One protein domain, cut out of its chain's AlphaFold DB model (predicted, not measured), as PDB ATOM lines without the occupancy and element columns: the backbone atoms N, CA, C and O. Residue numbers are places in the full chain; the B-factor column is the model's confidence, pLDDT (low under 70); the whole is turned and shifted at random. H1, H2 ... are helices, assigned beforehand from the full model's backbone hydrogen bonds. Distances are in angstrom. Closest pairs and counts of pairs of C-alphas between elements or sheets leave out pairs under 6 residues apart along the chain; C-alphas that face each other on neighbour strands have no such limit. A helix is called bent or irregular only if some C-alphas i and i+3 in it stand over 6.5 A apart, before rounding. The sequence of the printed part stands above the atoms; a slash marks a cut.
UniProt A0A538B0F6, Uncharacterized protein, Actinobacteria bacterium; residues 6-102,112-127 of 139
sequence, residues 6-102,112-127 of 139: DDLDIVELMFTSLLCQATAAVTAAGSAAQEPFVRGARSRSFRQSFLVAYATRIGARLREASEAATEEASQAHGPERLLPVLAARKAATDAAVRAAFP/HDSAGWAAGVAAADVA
ATOM      1  N   ASP A   6      17.273  21.341 105.047       61.47
ATOM      2  CA  ASP A   6      18.621  21.847 105.371       61.47
ATOM      3  C   ASP A   6      18.929  23.273 104.849       61.47
ATOM      4  O   ASP A   6      19.680  24.024 105.472       61.47
ATOM      5  N   ASP A   7      18.379  23.673 103.700       73.12
ATOM      6  CA  ASP A   7      18.584  25.009 103.105       73.12
ATOM      7  C   ASP A   7      17.850  26.091 103.911       73.12
ATOM      8  O   ASP A   7      18.253  27.254 103.980       73.12
ATOM      9  N   LEU A   8      16.771  25.689 104.577       75.81
ATOM     10  CA  LEU A   8      15.927  26.566 105.362       75.81
ATOM     11  C   LEU A   8      16.618  27.063 106.631       75.81
ATOM     12  O   LEU A   8      16.660  28.270 106.885       75.81
ATOM     13  N   ASP A   9      17.200  26.125 107.375       78.25
ATOM     14  CA  ASP A   9      17.941  26.391 108.606       78.25
ATOM     15  C   ASP A   9      19.171  27.263 108.318       78.25
ATOM     16  O   ASP A   9      19.498  28.184 109.071       78.25
ATOM     17  N   ILE A  10      19.824  27.034 107.173       84.31
ATOM     18  CA  ILE A  10      20.937  27.858 106.693       84.31
ATOM     19  C   ILE A  10      20.478  29.298 106.440       84.31
ATOM     20  O   ILE A  10      21.138  30.239 106.889       84.31
ATOM     21  N   VAL A  11      19.359  29.493 105.740       85.50
ATOM     22  CA  VAL A  11      18.833  30.833 105.443       85.50
ATOM     23  C   VAL A  11      18.406  31.558 106.718       85.50
ATOM     24  O   VAL A  11      18.700  32.745 106.857       85.50
ATOM     25  N   GLU A  12      17.757  30.874 107.660       86.50
ATOM     26  CA  GLU A  12      17.359  31.466 108.940       86.50
ATOM     27  C   GLU A  12      18.575  31.893 109.775       86.50
ATOM     28  O   GLU A  12      18.626  33.024 110.282       86.50
ATOM     29  N   LEU A  13      19.593  31.033 109.858       90.62
ATOM     30  CA  LEU A  13      20.849  31.350 110.530       90.62
ATOM     31  C   LEU A  13      21.549  32.543 109.867       90.62
ATOM     32  O   LEU A  13      21.994  33.467 110.555       90.62
ATOM     33  N   MET A  14      21.621  32.557 108.534       90.50
ATOM     34  CA  MET A  14      22.215  33.658 107.778       90.50
ATOM     35  C   MET A  14      21.452  34.964 108.014       90.50
ATOM     36  O   MET A  14      22.068  35.989 108.306       90.50
ATOM     37  N   PHE A  15      20.120  34.936 107.936       87.00
ATOM     38  CA  PHE A  15      19.269  36.101 108.166       87.00
ATOM     39  C   PHE A  15      19.483  36.681 109.567       87.00
ATOM     40  O   PHE A  15      19.713  37.882 109.718       87.00
ATOM     41  N   THR A  16      19.482  35.820 110.583       92.12
ATOM     42  CA  THR A  16      19.694  36.221 111.979       92.12
ATOM     43  C   THR A  16      21.089  36.811 112.181       92.12
ATOM     44  O   THR A  16      21.240  37.872 112.796       92.12
ATOM     45  N   SER A  17      22.117  36.174 111.611       92.56
ATOM     46  CA  SER A  17      23.497  36.665 111.651       92.56
ATOM     47  C   SER A  17      23.626  38.041 110.995       92.56
ATOM     48  O   SER A  17      24.200  38.958 111.583       92.56
ATOM     49  N   LEU A  18      23.026  38.233 109.819       92.69
ATOM     50  CA  LEU A  18      23.056  39.505 109.098       92.69
ATOM     51  C   LEU A  18      22.305  40.615 109.831       92.69
ATOM     52  O   LEU A  18      22.772  41.753 109.849       92.69
ATOM     53  N   LEU A  19      21.186  40.302 110.482       92.69
ATOM     54  CA  LEU A  19      20.470  41.273 111.305       92.69
ATOM     55  C   LEU A  19      21.328  41.739 112.492       92.69
ATOM     56  O   LEU A  19      21.392  42.937 112.784       92.69
ATOM     57  N   CYS A  20      22.031  40.809 113.143       94.25
ATOM     58  CA  CYS A  20      22.967  41.119 114.222       94.25
ATOM     59  C   CYS A  20      24.132  41.991 113.719       94.25
ATOM     60  O   CYS A  20      24.404  43.051 114.287       94.25
ATOM     61  N   GLN A  21      24.757  41.607 112.601       94.88
ATOM     62  CA  GLN A  21      25.847  42.361 111.973       94.88
ATOM     63  C   GLN A  21      25.414  43.779 111.570       94.88
ATOM     64  O   GLN A  21      26.113  44.742 111.882       94.88
ATOM     65  N   ALA A  22      24.246  43.934 110.936       89.94
ATOM     66  CA  ALA A  22      23.698  45.235 110.553       89.94
ATOM     67  C   ALA A  22      23.453  46.133 111.774       89.94
ATOM     68  O   ALA A  22      23.804  47.315 111.761       89.94
ATOM     69  N   THR A  23      22.887  45.566 112.843       90.31
ATOM     70  CA  THR A  23      22.601  46.291 114.091       90.31
ATOM     71  C   THR A  23      23.890  46.736 114.789       90.31
ATOM     72  O   THR A  23      23.984  47.874 115.255       90.31
ATOM     73  N   ALA A  24      24.916  45.882 114.814       91.00
ATOM     74  CA  ALA A  24      26.227  46.234 115.351       91.00
ATOM     75  C   ALA A  24      26.910  47.327 114.511       91.00
ATOM     76  O   ALA A  24      27.365  48.337 115.052       91.00
ATOM     77  N   ALA A  25      26.920  47.172 113.184       91.38
ATOM     78  CA  ALA A  25      27.581  48.094 112.267       91.38
ATOM     79  C   ALA A  25      26.942  49.491 112.273       91.38
ATOM     80  O   ALA A  25      27.657  50.491 112.353       91.38
ATOM     81  N   VAL A  26      25.606  49.587 112.269       87.44
ATOM     82  CA  VAL A  26      24.924  50.890 112.324       87.44
ATOM     83  C   VAL A  26      25.168  51.604 113.659       87.44
ATOM     84  O   VAL A  26      25.297  52.829 113.699       87.44
ATOM     85  N   THR A  27      25.291  50.848 114.756       87.19
ATOM     86  CA  THR A  27      25.588  51.390 116.091       87.19
ATOM     87  C   THR A  27      27.029  51.896 116.180       87.19
ATOM     88  O   THR A  27      27.271  52.989 116.702       87.19
ATOM     89  N   ALA A  28      27.984  51.145 115.625       85.56
ATOM     90  CA  ALA A  28      29.384  51.551 115.544       85.56
ATOM     91  C   ALA A  28      29.553  52.819 114.690       85.56
ATOM     92  O   ALA A  28      30.186  53.780 115.131       85.56
ATOM     93  N   ALA A  29      28.901  52.876 113.523       82.19
ATOM     94  CA  ALA A  29      28.920  54.045 112.644       82.19
ATOM     95  C   ALA A  29      28.329  55.301 113.316       82.19
ATOM     96  O   ALA A  29      28.896  56.389 113.217       82.19
ATOM     97  N   GLY A  30      27.230  55.154 114.064       71.06
ATOM     98  CA  GLY A  30      26.631  56.246 114.842       71.06
ATOM     99  C   GLY A  30      27.482  56.712 116.034       71.06
ATOM    100  O   GLY A  30      27.341  57.852 116.484       71.06
ATOM    101  N   SER A  31      28.370  55.852 116.545       66.38
ATOM    102  CA  SER A  31      29.261  56.150 117.678       66.38
ATOM    103  C   SER A  31      30.556  56.835 117.239       66.38
ATOM    104  O   SER A  31      30.977  57.779 117.899       66.38
ATOM    105  N   ALA A  32      31.126  56.441 116.095       61.94
ATOM    106  CA  ALA A  32      32.313  57.066 115.497       61.94
ATOM    107  C   ALA A  32      32.074  58.519 115.033       61.94
ATOM    108  O   ALA A  32      33.003  59.303 114.873       61.94
ATOM    109  N   ALA A  33      30.813  58.912 114.875       58.72
ATOM    110  CA  ALA A  33      30.377  60.248 114.493       58.72
ATOM    111  C   ALA A  33      30.395  61.283 115.645       58.72
ATOM    112  O   ALA A  33      29.484  62.106 115.778       58.72
ATOM    113  N   GLN A  34      31.384  61.214 116.538       52.00
ATOM    114  CA  GLN A  34      31.562  62.189 117.624       52.00
ATOM    115  C   GLN A  34      32.160  63.526 117.156       52.00
ATOM    116  O   GLN A  34      32.093  64.502 117.899       52.00
ATOM    117  N   GLU A  35      32.637  63.606 115.913       51.56
ATOM    118  CA  GLU A  35      33.085  64.860 115.308       51.56
ATOM    119  C   GLU A  35      31.898  65.808 115.012       51.56
ATOM    120  O   GLU A  35      30.877  65.363 114.471       51.56
ATOM    121  N   PRO A  36      31.996  67.122 115.313       48.53
ATOM    122  CA  PRO A  36      30.878  68.077 115.243       48.53
ATOM    123  C   PRO A  36      30.177  68.157 113.878       48.53
ATOM    124  O   PRO A  36      28.989  68.474 113.809       48.53
ATOM    125  N   PHE A  37      30.896  67.832 112.799       50.44
ATOM    126  CA  PHE A  37      30.399  67.838 111.421       50.44
ATOM    127  C   PHE A  37      29.543  66.598 111.070       50.44
ATOM    128  O   PHE A  37      28.809  66.608 110.088       50.44
ATOM    129  N   VAL A  38      29.568  65.543 111.899       55.59
ATOM    130  CA  VAL A  38      28.914  64.237 111.659       55.59
ATOM    131  C   VAL A  38      27.716  64.011 112.602       55.59
ATOM    132  O   VAL A  38      27.295  62.889 112.870       55.59
ATOM    133  N   ARG A  39      27.069  65.075 113.100       54.94
ATOM    134  CA  ARG A  39      25.850  64.959 113.939       54.94
ATOM    135  C   ARG A  39      24.703  64.177 113.271       54.94
ATOM    136  O   ARG A  39      23.821  63.677 113.969       54.94
ATOM    137  N   GLY A  40      24.728  64.046 111.942       57.03
ATOM    138  CA  GLY A  40      23.740  63.319 111.144       57.03
ATOM    139  C   GLY A  40      23.740  61.798 111.337       57.03
ATOM    140  O   GLY A  40      22.686  61.189 111.181       57.03
ATOM    141  N   ALA A  41      24.842  61.169 111.762       58.44
ATOM    142  CA  ALA A  41      24.922  59.700 111.824       58.44
ATOM    143  C   ALA A  41      24.062  59.053 112.931       58.44
ATOM    144  O   ALA A  41      23.768  57.860 112.893       58.44
ATOM    145  N   ARG A  42      23.604  59.835 113.918       64.88
ATOM    146  CA  ARG A  42      22.622  59.375 114.923       64.88
ATOM    147  C   ARG A  42      21.170  59.593 114.487       64.88
ATOM    148  O   ARG A  42      20.239  59.162 115.175       64.88
ATOM    149  N   SER A  43      20.957  60.267 113.358       81.75
ATOM    150  CA  SER A  43      19.621  60.591 112.868       81.75
ATOM    151  C   SER A  43      18.853  59.341 112.431       81.75
ATOM    152  O   SER A  43      19.409  58.274 112.146       81.75
ATOM    153  N   ARG A  44      17.527  59.472 112.381       84.25
ATOM    154  CA  ARG A  44      16.655  58.451 111.798       84.25
ATOM    155  C   ARG A  44      16.935  58.272 110.301       84.25
ATOM    156  O   ARG A  44      16.946  57.134 109.845       84.25
ATOM    157  N   SER A  45      17.176  59.362 109.566       85.94
ATOM    158  CA  SER A  45      17.440  59.325 108.121       85.94
ATOM    159  C   SER A  45      18.718  58.561 107.795       85.94
ATOM    160  O   SER A  45      18.695  57.716 106.906       85.94
ATOM    161  N   PHE A  46      19.786  58.766 108.571       87.50
ATOM    162  CA  PHE A  46      21.027  58.010 108.428       87.50
ATOM    163  C   PHE A  46      20.802  56.513 108.632       87.50
ATOM    164  O   PHE A  46      21.137  55.717 107.758       87.50
ATOM    165  N   ARG A  47      20.190  56.119 109.759       88.38
ATOM    166  CA  ARG A  47      19.941  54.702 110.078       88.38
ATOM    167  C   ARG A  47      19.052  54.027 109.039       88.38
ATOM    168  O   ARG A  47      19.299  52.886 108.669       88.38
ATOM    169  N   GLN A  48      18.040  54.739 108.550       89.25
ATOM    170  CA  GLN A  48      17.180  54.252 107.479       89.25
ATOM    171  C   GLN A  48      17.974  54.034 106.186       89.25
ATOM    172  O   GLN A  48      17.916  52.940 105.629       89.25
ATOM    173  N   SER A  49      18.731  55.035 105.723       90.81
ATOM    174  CA  SER A  49      19.564  54.897 104.524       90.81
ATOM    175  C   SER A  49      20.594  53.782 104.656       90.81
ATOM    176  O   SER A  49      20.784  53.020 103.714       90.81
ATOM    177  N   PHE A  50      21.211  53.651 105.833       92.25
ATOM    178  CA  PHE A  50      22.161  52.590 106.141       92.25
ATOM    179  C   PHE A  50      21.540  51.208 105.959       92.25
ATOM    180  O   PHE A  50      22.085  50.385 105.231       92.25
ATOM    181  N   LEU A  51      20.388  50.952 106.585       92.06
ATOM    182  CA  LEU A  51      19.749  49.634 106.537       92.06
ATOM    183  C   LEU A  51      19.252  49.288 105.130       92.06
ATOM    184  O   LEU A  51      19.405  48.148 104.696       92.06
ATOM    185  N   VAL A  52      18.708  50.267 104.398       91.94
ATOM    186  CA  VAL A  52      18.287  50.073 103.001       91.94
ATOM    187  C   VAL A  52      19.491  49.742 102.115       91.94
ATOM    188  O   VAL A  52      19.438  48.778 101.350       91.94
ATOM    189  N   ALA A  53      20.585  50.498 102.234       92.50
ATOM    190  CA  ALA A  53      21.802  50.263 101.464       92.50
ATOM    191  C   ALA A  53      22.445  48.912 101.802       92.50
ATOM    192  O   ALA A  53      22.803  48.161 100.896       92.50
ATOM    193  N   TYR A  54      22.519  48.574 103.093       93.19
ATOM    194  CA  TYR A  54      23.056  47.304 103.570       93.19
ATOM    195  C   TYR A  54      22.275  46.126 102.979       93.19
ATOM    196  O   TYR A  54      22.853  45.271 102.312       93.19
ATOM    197  N   ALA A  55      20.946  46.120 103.127       91.88
ATOM    198  CA  ALA A  55      20.094  45.062 102.586       91.88
ATOM    199  C   ALA A  55      20.200  44.951 101.054       91.88
ATOM    200  O   ALA A  55      20.304  43.848 100.515       91.88
ATOM    201  N   THR A  56      20.234  46.089 100.354       92.56
ATOM    202  CA  THR A  56      20.382  46.129  98.891       92.56
ATOM    203  C   THR A  56      21.706  45.506  98.451       92.56
ATOM    204  O   THR A  56      21.727  44.676  97.539       92.56
ATOM    205  N   ARG A  57      22.814  45.861  99.113       95.19
ATOM    206  CA  ARG A  57      24.143  45.353  98.760       95.19
ATOM    207  C   ARG A  57      24.313  43.876  99.108       95.19
ATOM    208  O   ARG A  57      24.868  43.142  98.297       95.19
ATOM    209  N   ILE A  58      23.781  43.413 100.240       93.88
ATOM    210  CA  ILE A  58      23.744  41.980 100.574       93.88
ATOM    211  C   ILE A  58      22.986  41.188  99.503       93.88
ATOM    212  O   ILE A  58      23.492  40.178  99.019       93.88
ATOM    213  N   GLY A  59      21.816  41.669  99.071       91.12
ATOM    214  CA  GLY A  59      21.051  41.031  97.996       91.12
ATOM    215  C   GLY A  59      21.816  40.959  96.669       91.12
ATOM    216  O   GLY A  59      21.719  39.959  95.961       91.12
ATOM    217  N   ALA A  60      22.606  41.988  96.343       94.25
ATOM    218  CA  ALA A  60      23.495  41.962  95.181       94.25
ATOM    219  C   ALA A  60      24.601  40.906  95.330       94.25
ATOM    220  O   ALA A  60      24.740  40.065  94.449       94.25
ATOM    221  N   ARG A  61      25.307  40.870  96.469       94.62
ATOM    222  CA  ARG A  61      26.371  39.883  96.739       94.62
ATOM    223  C   ARG A  61      25.865  38.439  96.691       94.62
ATOM    224  O   ARG A  61      26.550  37.562  96.178       94.62
ATOM    225  N   LEU A  62      24.661  38.180  97.204       91.38
ATOM    226  CA  LEU A  62      24.037  36.856  97.128       91.38
ATOM    227  C   LEU A  62      23.712  36.456  95.685       91.38
ATOM    228  O   LEU A  62      23.899  35.300  95.312       91.38
ATOM    229  N   ARG A  63      23.254  37.407  94.864       91.38
ATOM    230  CA  ARG A  63      23.010  37.166  93.437       91.38
ATOM    231  C   ARG A  63      24.312  36.874  92.695       91.38
ATOM    232  O   ARG A  63      24.371  35.869  92.001       91.38
ATOM    233  N   GLU A  64      25.345  37.684  92.919       92.06
ATOM    234  CA  GLU A  64      26.693  37.482  92.367       92.06
ATOM    235  C   GLU A  64      27.231  36.080  92.724       92.06
ATOM    236  O   GLU A  64      27.697  35.347  91.855       92.06
ATOM    237  N   ALA A  65      27.097  35.658  93.989       89.75
ATOM    238  CA  ALA A  65      27.513  34.327  94.434       89.75
ATOM    239  C   ALA A  65      26.694  33.195  93.783       89.75
ATOM    240  O   ALA A  65      27.252  32.166  93.401       89.75
ATOM    241  N   SER A  66      25.379  33.381  93.635       87.50
ATOM    242  CA  SER A  66      24.499  32.415  92.968       87.50
ATOM    243  C   SER A  66      24.821  32.274  91.479       87.50
ATOM    244  O   SER A  66      24.754  31.165  90.946       87.50
ATOM    245  N   GLU A  67      25.136  33.376  90.800       90.12
ATOM    246  CA  GLU A  67      25.532  33.389  89.391       90.12
ATOM    247  C   GLU A  67      26.862  32.648  89.206       90.12
ATOM    248  O   GLU A  67      26.921  31.717  88.405       90.12
ATOM    249  N   ALA A  68      27.872  32.956  90.027       89.62
ATOM    250  CA  ALA A  68      29.169  32.275  89.996       89.62
ATOM    251  C   ALA A  68      29.046  30.759  90.246       89.62
ATOM    252  O   ALA A  68      29.597  29.957  89.493       89.62
ATOM    253  N   ALA A  69      28.265  30.352  91.253       87.56
ATOM    254  CA  ALA A  69      28.024  28.937  91.542       87.56
ATOM    255  C   ALA A  69      27.277  28.221  90.400       87.56
ATOM    256  O   ALA A  69      27.532  27.051  90.112       87.56
ATOM    257  N   THR A  70      26.354  28.920  89.731       88.19
ATOM    258  CA  THR A  70      25.627  28.374  88.576       88.19
ATOM    259  C   THR A  70      26.550  28.197  87.377       88.19
ATOM    260  O   THR A  70      26.447  27.191  86.673       88.19
ATOM    261  N   GLU A  71      27.453  29.146  87.140       88.00
ATOM    262  CA  GLU A  71      28.438  29.072  86.064       88.00
ATOM    263  C   GLU A  71      29.410  27.904  86.278       88.00
ATOM    264  O   GLU A  71      29.563  27.068  85.386       88.00
ATOM    265  N   GLU A  72      29.974  27.766  87.481       88.44
ATOM    266  CA  GLU A  72      30.855  26.650  87.851       88.44
ATOM    267  C   GLU A  72      30.157  25.289  87.672       88.44
ATOM    268  O   GLU A  72      30.675  24.384  87.010       88.44
ATOM    269  N   ALA A  73      28.929  25.151  88.178       86.62
ATOM    270  CA  ALA A  73      28.150  23.925  88.025       86.62
ATOM    271  C   ALA A  73      27.773  23.643  86.558       86.62
ATOM    272  O   ALA A  73      27.725  22.482  86.141       86.62
ATOM    273  N   SER A  74      27.526  24.683  85.757       88.62
ATOM    274  CA  SER A  74      27.244  24.541  84.323       88.62
ATOM    275  C   SER A  74      28.466  24.030  83.567       88.62
ATOM    276  O   SER A  74      28.317  23.168  82.699       88.62
ATOM    277  N   GLN A  75      29.666  24.494  83.925       88.50
ATOM    278  CA  GLN A  75      30.922  23.987  83.370       88.50
ATOM    279  C   GLN A  75      31.160  22.515  83.753       88.50
ATOM    280  O   GLN A  75      31.605  21.732  82.916       88.50
ATOM    281  N   ALA A  76      30.813  22.113  84.981       88.75
ATOM    282  CA  ALA A  76      31.029  20.748  85.467       88.75
ATOM    283  C   ALA A  76      29.999  19.722  84.950       88.75
ATOM    284  O   ALA A  76      30.339  18.566  84.690       88.75
ATOM    285  N   HIS A  77      28.727  20.113  84.813       86.31
ATOM    286  CA  HIS A  77      27.615  19.181  84.557       86.31
ATOM    287  C   HIS A  77      26.909  19.380  83.204       86.31
ATOM    288  O   HIS A  77      26.148  18.502  82.762       86.31
ATOM    289  N   GLY A  78      27.204  20.487  82.521       86.69
ATOM    290  CA  GLY A  78      26.584  20.915  81.273       86.69
ATOM    291  C   GLY A  78      25.315  21.754  81.513       86.69
ATOM    292  O   GLY A  78      24.424  21.315  82.251       86.69
ATOM    293  N   PRO A  79      25.175  22.925  80.862       83.88
ATOM    294  CA  PRO A  79      24.054  23.844  81.088       83.88
ATOM    295  C   PRO A  79      22.696  23.234  80.710       83.88
ATOM    296  O   PRO A  79      21.707  23.457  81.406       83.88
ATOM    297  N   GLU A  80      22.666  22.389  79.675       85.94
ATOM    298  CA  GLU A  80      21.460  21.725  79.150       85.94
ATOM    299  C   GLU A  80      20.727  20.875  80.200       85.94
ATOM    300  O   GLU A  80      19.510  20.715  80.148       85.94
ATOM    301  N   ARG A  81      21.463  20.318  81.171       83.69
ATOM    302  CA  ARG A  81      20.892  19.494  82.248       83.69
ATOM    303  C   ARG A  81      20.605  20.298  83.511       83.69
ATOM    304  O   ARG A  81      19.645  19.995  84.214       83.69
ATOM    305  N   LEU A  82      21.420  21.309  83.804       85.31
ATOM    306  CA  LEU A  82      21.340  22.079  85.045       85.31
ATOM    307  C   LEU A  82      20.277  23.187  84.993       85.31
ATOM    308  O   LEU A  82      19.470  23.309  85.918       85.31
ATOM    309  N   LEU A  83      20.252  23.989  83.922       87.69
ATOM    310  CA  LEU A  83      19.379  25.164  83.822       87.69
ATOM    311  C   LEU A  83      17.880  24.818  83.905       87.69
ATOM    312  O   LEU A  83      17.166  25.530  84.617       87.69
ATOM    313  N   PRO A  84      17.378  23.721  83.295       89.19
ATOM    314  CA  PRO A  84      15.979  23.325  83.461       89.19
ATOM    315  C   PRO A  84      15.616  22.988  84.913       89.19
ATOM    316  O   PRO A  84      14.533  23.344  85.376       89.19
ATOM    317  N   VAL A  85      16.525  22.347  85.658       87.00
ATOM    318  CA  VAL A  85      16.309  22.006  87.075       87.00
ATOM    319  C   VAL A  85      16.243  23.272  87.928       87.00
ATOM    320  O   VAL A  85      15.352  23.399  88.770       87.00
ATOM    321  N   LEU A  86      17.138  24.237  87.694       84.69
ATOM    322  CA  LEU A  86      17.125  25.526  88.393       84.69
ATOM    323  C   LEU A  86      15.861  26.337  88.071       84.69
ATOM    324  O   LEU A  86      15.243  26.894  88.980       84.69
ATOM    325  N   ALA A  87      15.427  26.346  86.807       85.62
ATOM    326  CA  ALA A  87      14.189  27.000  86.388       85.62
ATOM    327  C   ALA A  87      12.954  26.373  87.057       85.62
ATOM    328  O   ALA A  87      12.104  27.093  87.586       85.62
ATOM    329  N   ALA A  88      12.878  25.039  87.098       85.12
ATOM    330  CA  ALA A  88      11.796  24.319  87.765       85.12
ATOM    331  C   ALA A  88      11.767  24.599  89.277       85.12
ATOM    332  O   ALA A  88      10.700  24.871  89.830       85.12
ATOM    333  N   ARG A  89      12.933  24.610  89.939       83.94
ATOM    334  CA  ARG A  89      13.049  24.963  91.365       83.94
ATOM    335  C   ARG A  89      12.589  26.392  91.631       83.94
ATOM    336  O   ARG A  89      11.766  26.599  92.517       83.94
ATOM    337  N   LYS A  90      13.035  27.363  90.828       85.56
ATOM    338  CA  LYS A  90      12.579  28.756  90.938       85.56
ATOM    339  C   LYS A  90      11.059  28.873  90.789       85.56
ATOM    340  O   LYS A  90      10.423  29.556  91.587       85.56
ATOM    341  N   ALA A  91      10.474  28.199  89.799       84.06
ATOM    342  CA  ALA A  91       9.030  28.223  89.577       84.06
ATOM    343  C   ALA A  91       8.250  27.626  90.761       84.06
ATOM    344  O   ALA A  91       7.232  28.192  91.167       84.06
ATOM    345  N   ALA A  92       8.743  26.523  91.335       82.94
ATOM    346  CA  ALA A  92       8.163  25.902  92.522       82.94
ATOM    347  C   ALA A  92       8.222  26.837  93.741       82.94
ATOM    348  O   ALA A  92       7.203  27.032  94.405       82.94
ATOM    349  N   THR A  93       9.366  27.486  93.986       83.69
ATOM    350  CA  THR A  93       9.512  28.489  95.052       83.69
ATOM    351  C   THR A  93       8.557  29.662  94.846       83.69
ATOM    352  O   THR A  93       7.809  30.011  95.757       83.69
ATOM    353  N   ASP A  94       8.510  30.240  93.643       83.25
ATOM    354  CA  ASP A  94       7.629  31.371  93.333       83.25
ATOM    355  C   ASP A  94       6.142  31.004  93.527       83.25
ATOM    356  O   ASP A  94       5.348  31.820  94.004       83.25
ATOM    357  N   ALA A  95       5.743  29.774  93.181       83.00
ATOM    358  CA  ALA A  95       4.391  29.271  93.415       83.00
ATOM    359  C   ALA A  95       4.086  29.105  94.912       83.00
ATOM    360  O   ALA A  95       3.029  29.539  95.371       83.00
ATOM    361  N   ALA A  96       5.024  28.543  95.673       80.62
ATOM    362  CA  ALA A  96       4.891  28.355  97.111       80.62
ATOM    363  C   ALA A  96       4.797  29.698  97.863       80.62
ATOM    364  O   ALA A  96       3.956  29.857  98.748       80.62
ATOM    365  N   VAL A  97       5.586  30.701  97.454       80.12
ATOM    366  CA  VAL A  97       5.514  32.076  97.977       80.12
ATOM    367  C   VAL A  97       4.143  32.693  97.708       80.12
ATOM    368  O   VAL A  97       3.526  33.230  98.627       80.12
ATOM    369  N   ARG A  98       3.632  32.595  96.473       82.38
ATOM    370  CA  ARG A  98       2.299  33.120  96.126       82.38
ATOM    371  C   ARG A  98       1.178  32.445  96.916       82.38
ATOM    372  O   ARG A  98       0.233  33.125  97.303       82.38
ATOM    373  N   ALA A  99       1.285  31.139  97.156       81.12
ATOM    374  CA  ALA A  99       0.304  30.387  97.933       81.12
ATOM    375  C   ALA A  99       0.325  30.769  99.423       81.12
ATOM    376  O   ALA A  99      -0.731  30.969 100.016       81.12
ATOM    377  N   ALA A 100       1.515  30.906 100.019       81.19
ATOM    378  CA  ALA A 100       1.664  31.267 101.430       81.19
ATOM    379  C   ALA A 100       1.331  32.736 101.723       81.19
ATOM    380  O   ALA A 100       0.840  33.059 102.803       81.19
ATOM    381  N   PHE A 101       1.598  33.630 100.770       77.38
ATOM    382  CA  PHE A 101       1.471  35.072 100.956       77.38
ATOM    383  C   PHE A 101       0.678  35.721  99.805       77.38
ATOM    384  O   PHE A 101       1.226  36.507  99.025       77.38
ATOM    385  N   PRO A 102      -0.638  35.457  99.703       80.50
ATOM    386  CA  PRO A 102      -1.472  35.902  98.577       80.50
ATOM    387  C   PRO A 102      -1.650  37.428  98.494       80.50
ATOM    388  O   PRO A 102      -2.124  37.956  97.488       80.50
ATOM    389  N   HIS A 112      17.460  59.006 101.771       78.62
ATOM    390  CA  HIS A 112      17.934  60.325 101.305       78.62
ATOM    391  C   HIS A 112      19.255  60.774 101.944       78.62
ATOM    392  O   HIS A 112      19.824  61.784 101.548       78.62
ATOM    393  N   ASP A 113      19.744  60.041 102.944       87.56
ATOM    394  CA  ASP A 113      21.028  60.316 103.594       87.56
ATOM    395  C   ASP A 113      22.160  59.568 102.871       87.56
ATOM    396  O   ASP A 113      22.219  58.335 102.916       87.56
ATOM    397  N   SER A 114      23.025  60.307 102.172       88.06
ATOM    398  CA  SER A 114      24.128  59.746 101.380       88.06
ATOM    399  C   SER A 114      25.237  59.148 102.246       88.06
ATOM    400  O   SER A 114      25.824  58.134 101.868       88.06
ATOM    401  N   ALA A 115      25.495  59.723 103.425       88.19
ATOM    402  CA  ALA A 115      26.471  59.193 104.373       88.19
ATOM    403  C   ALA A 115      25.984  57.863 104.962       88.19
ATOM    404  O   ALA A 115      26.751  56.902 105.035       88.19
ATOM    405  N   GLY A 116      24.695  57.785 105.310       87.62
ATOM    406  CA  GLY A 116      24.049  56.541 105.731       87.62
ATOM    407  C   GLY A 116      24.133  55.471 104.652       87.62
ATOM    408  O   GLY A 116      24.524  54.343 104.940       87.62
ATOM    409  N   TRP A 117      23.843  55.835 103.401       91.81
ATOM    410  CA  TRP A 117      23.946  54.919 102.268       91.81
ATOM    411  C   TRP A 117      25.365  54.365 102.095       91.81
ATOM    412  O   TRP A 117      25.552  53.150 102.076       91.81
ATOM    413  N   ALA A 118      26.370  55.243 102.018       91.50
ATOM    414  CA  ALA A 118      27.763  54.846 101.828       91.50
ATOM    415  C   ALA A 118      28.264  53.931 102.956       91.50
ATOM    416  O   ALA A 118      28.871  52.894 102.690       91.50
ATOM    417  N   ALA A 119      27.951  54.269 104.211       91.38
ATOM    418  CA  ALA A 119      28.293  53.440 105.362       91.38
ATOM    419  C   ALA A 119      27.600  52.066 105.317       91.38
ATOM    420  O   ALA A 119      28.219  51.056 105.649       91.38
ATOM    421  N   GLY A 120      26.339  52.015 104.875       92.69
ATOM    422  CA  GLY A 120      25.591  50.768 104.714       92.69
ATOM    423  C   GLY A 120      26.185  49.853 103.643       92.69
ATOM    424  O   GLY A 120      26.334  48.658 103.889       92.69
ATOM    425  N   VAL A 121      26.584  50.407 102.491       95.38
ATOM    426  CA  VAL A 121      27.285  49.652 101.434       95.38
ATOM    427  C   VAL A 121      28.607  49.093 101.958       95.38
ATOM    428  O   VAL A 121      28.825  47.887 101.873       95.38
ATOM    429  N   ALA A 122      29.443  49.935 102.574       95.12
ATOM    430  CA  ALA A 122      30.745  49.515 103.092       95.12
ATOM    431  C   ALA A 122      30.624  48.408 104.157       95.12
ATOM    432  O   ALA A 122      31.375  47.434 104.139       95.12
ATOM    433  N   ALA A 123      29.647  48.521 105.063       94.81
ATOM    434  CA  ALA A 123      29.370  47.485 106.053       94.81
ATOM    435  C   ALA A 123      28.878  46.181 105.405       94.81
ATOM    436  O   ALA A 123      29.250  45.092 105.843       94.81
ATOM    437  N   ALA A 124      28.053  46.277 104.360       94.06
ATOM    438  CA  ALA A 124      27.570  45.113 103.631       94.06
ATOM    439  C   ALA A 124      28.661  44.431 102.806       94.06
ATOM    440  O   ALA A 124      28.569  43.223 102.631       94.06
ATOM    441  N   ASP A 125      29.683  45.137 102.321       95.31
ATOM    442  CA  ASP A 125      30.796  44.525 101.580       95.31
ATOM    443  C   ASP A 125      31.644  43.598 102.462       95.31
ATOM    444  O   ASP A 125      32.066  42.531 102.014       95.31
ATOM    445  N   VAL A 126      31.832  43.956 103.734       94.19
ATOM    446  CA  VAL A 126      32.620  43.162 104.697       94.19
ATOM    447  C   VAL A 126      31.785  42.176 105.518       94.19
ATOM    448  O   VAL A 126      32.337  41.409 106.307       94.19
ATOM    449  N   ALA A 127      30.461  42.176 105.351       93.50
ATOM    450  CA  ALA A 127      29.567  41.274 106.068       93.50
ATOM    451  C   ALA A 127      29.853  39.802 105.729       93.50
ATOM    452  O   ALA A 127      30.109  39.450 104.568       93.50
TER     453      ALA A 127
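This is residues 6 to 102 and 112 to 127 of the 139 residues of an uncharacterized protein of Actinobacteria bacterium (UniProt A0A538B0F6). One very long helix, H3, makes the long axis of a loose, open frame of helices; near its first residues the late part of H1 and the short H5 pack on it, while at its other end H4 folds back from a corner, so that H3 and H4 make a V. H1 runs back from the small, irregular H2 at the H3 start, and its first residues, 6 to 16, stick out. The printed part has 113 residues with five named helices, H1 to H5 in chain order, and no named strand: the class is all helix. The whole is loose, with a radius of gyration of the C-alphas of 18.6 A, and elongated, spanning 60 by 35 by 26 A.

H1, residues 6 to 32, and H2, residues 36 to 42, form a helical hairpin and touch at a shallow tilt of 28 degrees, opposite ways; their closest C-alphas, of Gly 30 and Ala 41, are 4.9 A apart. With residues 22 to 26 alone H1 touches H3, residues 44 to 77, opposite ways at a steep tilt of 38 degrees, only just past shallow; the closest C-alphas, of Val 26 and Arg 47, are 6.7 A apart. H5, residues 114 to 126, touches H3 residues 45 to 58, the same way at 36 degrees, only just steep, with the C-alphas of Phe 50 and Gly 120 closest at 4.1 A. H5 also touches H1, at a steep tilt of 47 degrees, with the C-alphas of Ala 25 and Ala 123 closest at 6.5 A. The helix packing is mostly crossed, with one of four tilts shallow. H4, residues 79 to 100, and H3 only just touch, and only at the corner, with 3 pairs of C-alphas within 8 A; those of Ser 74 and Leu 82 are closest at 6.4 A. H4 is apart from H1, H2 and H5. Every O i to N i+4 pair is within hydrogen-bond range in H1 and H3, against 16 of 18 in H4, 8 of 9 in H5 and 0 of 3 in H2, where 1 of 4 O i to N i+3 pairs is.

H1 begins at C-alpha 6, (18.621, 21.847, 105.371), and is 39.1 A long. H2 is irregular: C-alphas 37 and 40 are 8.1 A apart. H3 is 49.0 A long, from C-alpha 44 at (16.655, 58.451, 111.798). H4 is 31.1 A long; it is neither bent nor irregular, but only just: C-alphas 81 and 84 are 6.3 A apart. H5 ends at C-alpha 126, (32.620, 43.162, 104.697).

The two farthest C-alphas, of Pro 36 and Arg 81, are 59.6 A apart. Residues 103 to 111 are not printed, and C-alphas 102 and 112 are 31.3 A apart across that cut; the links printed whole are tight. Residue 6 and residues 31 to 42 have pLDDT under 70.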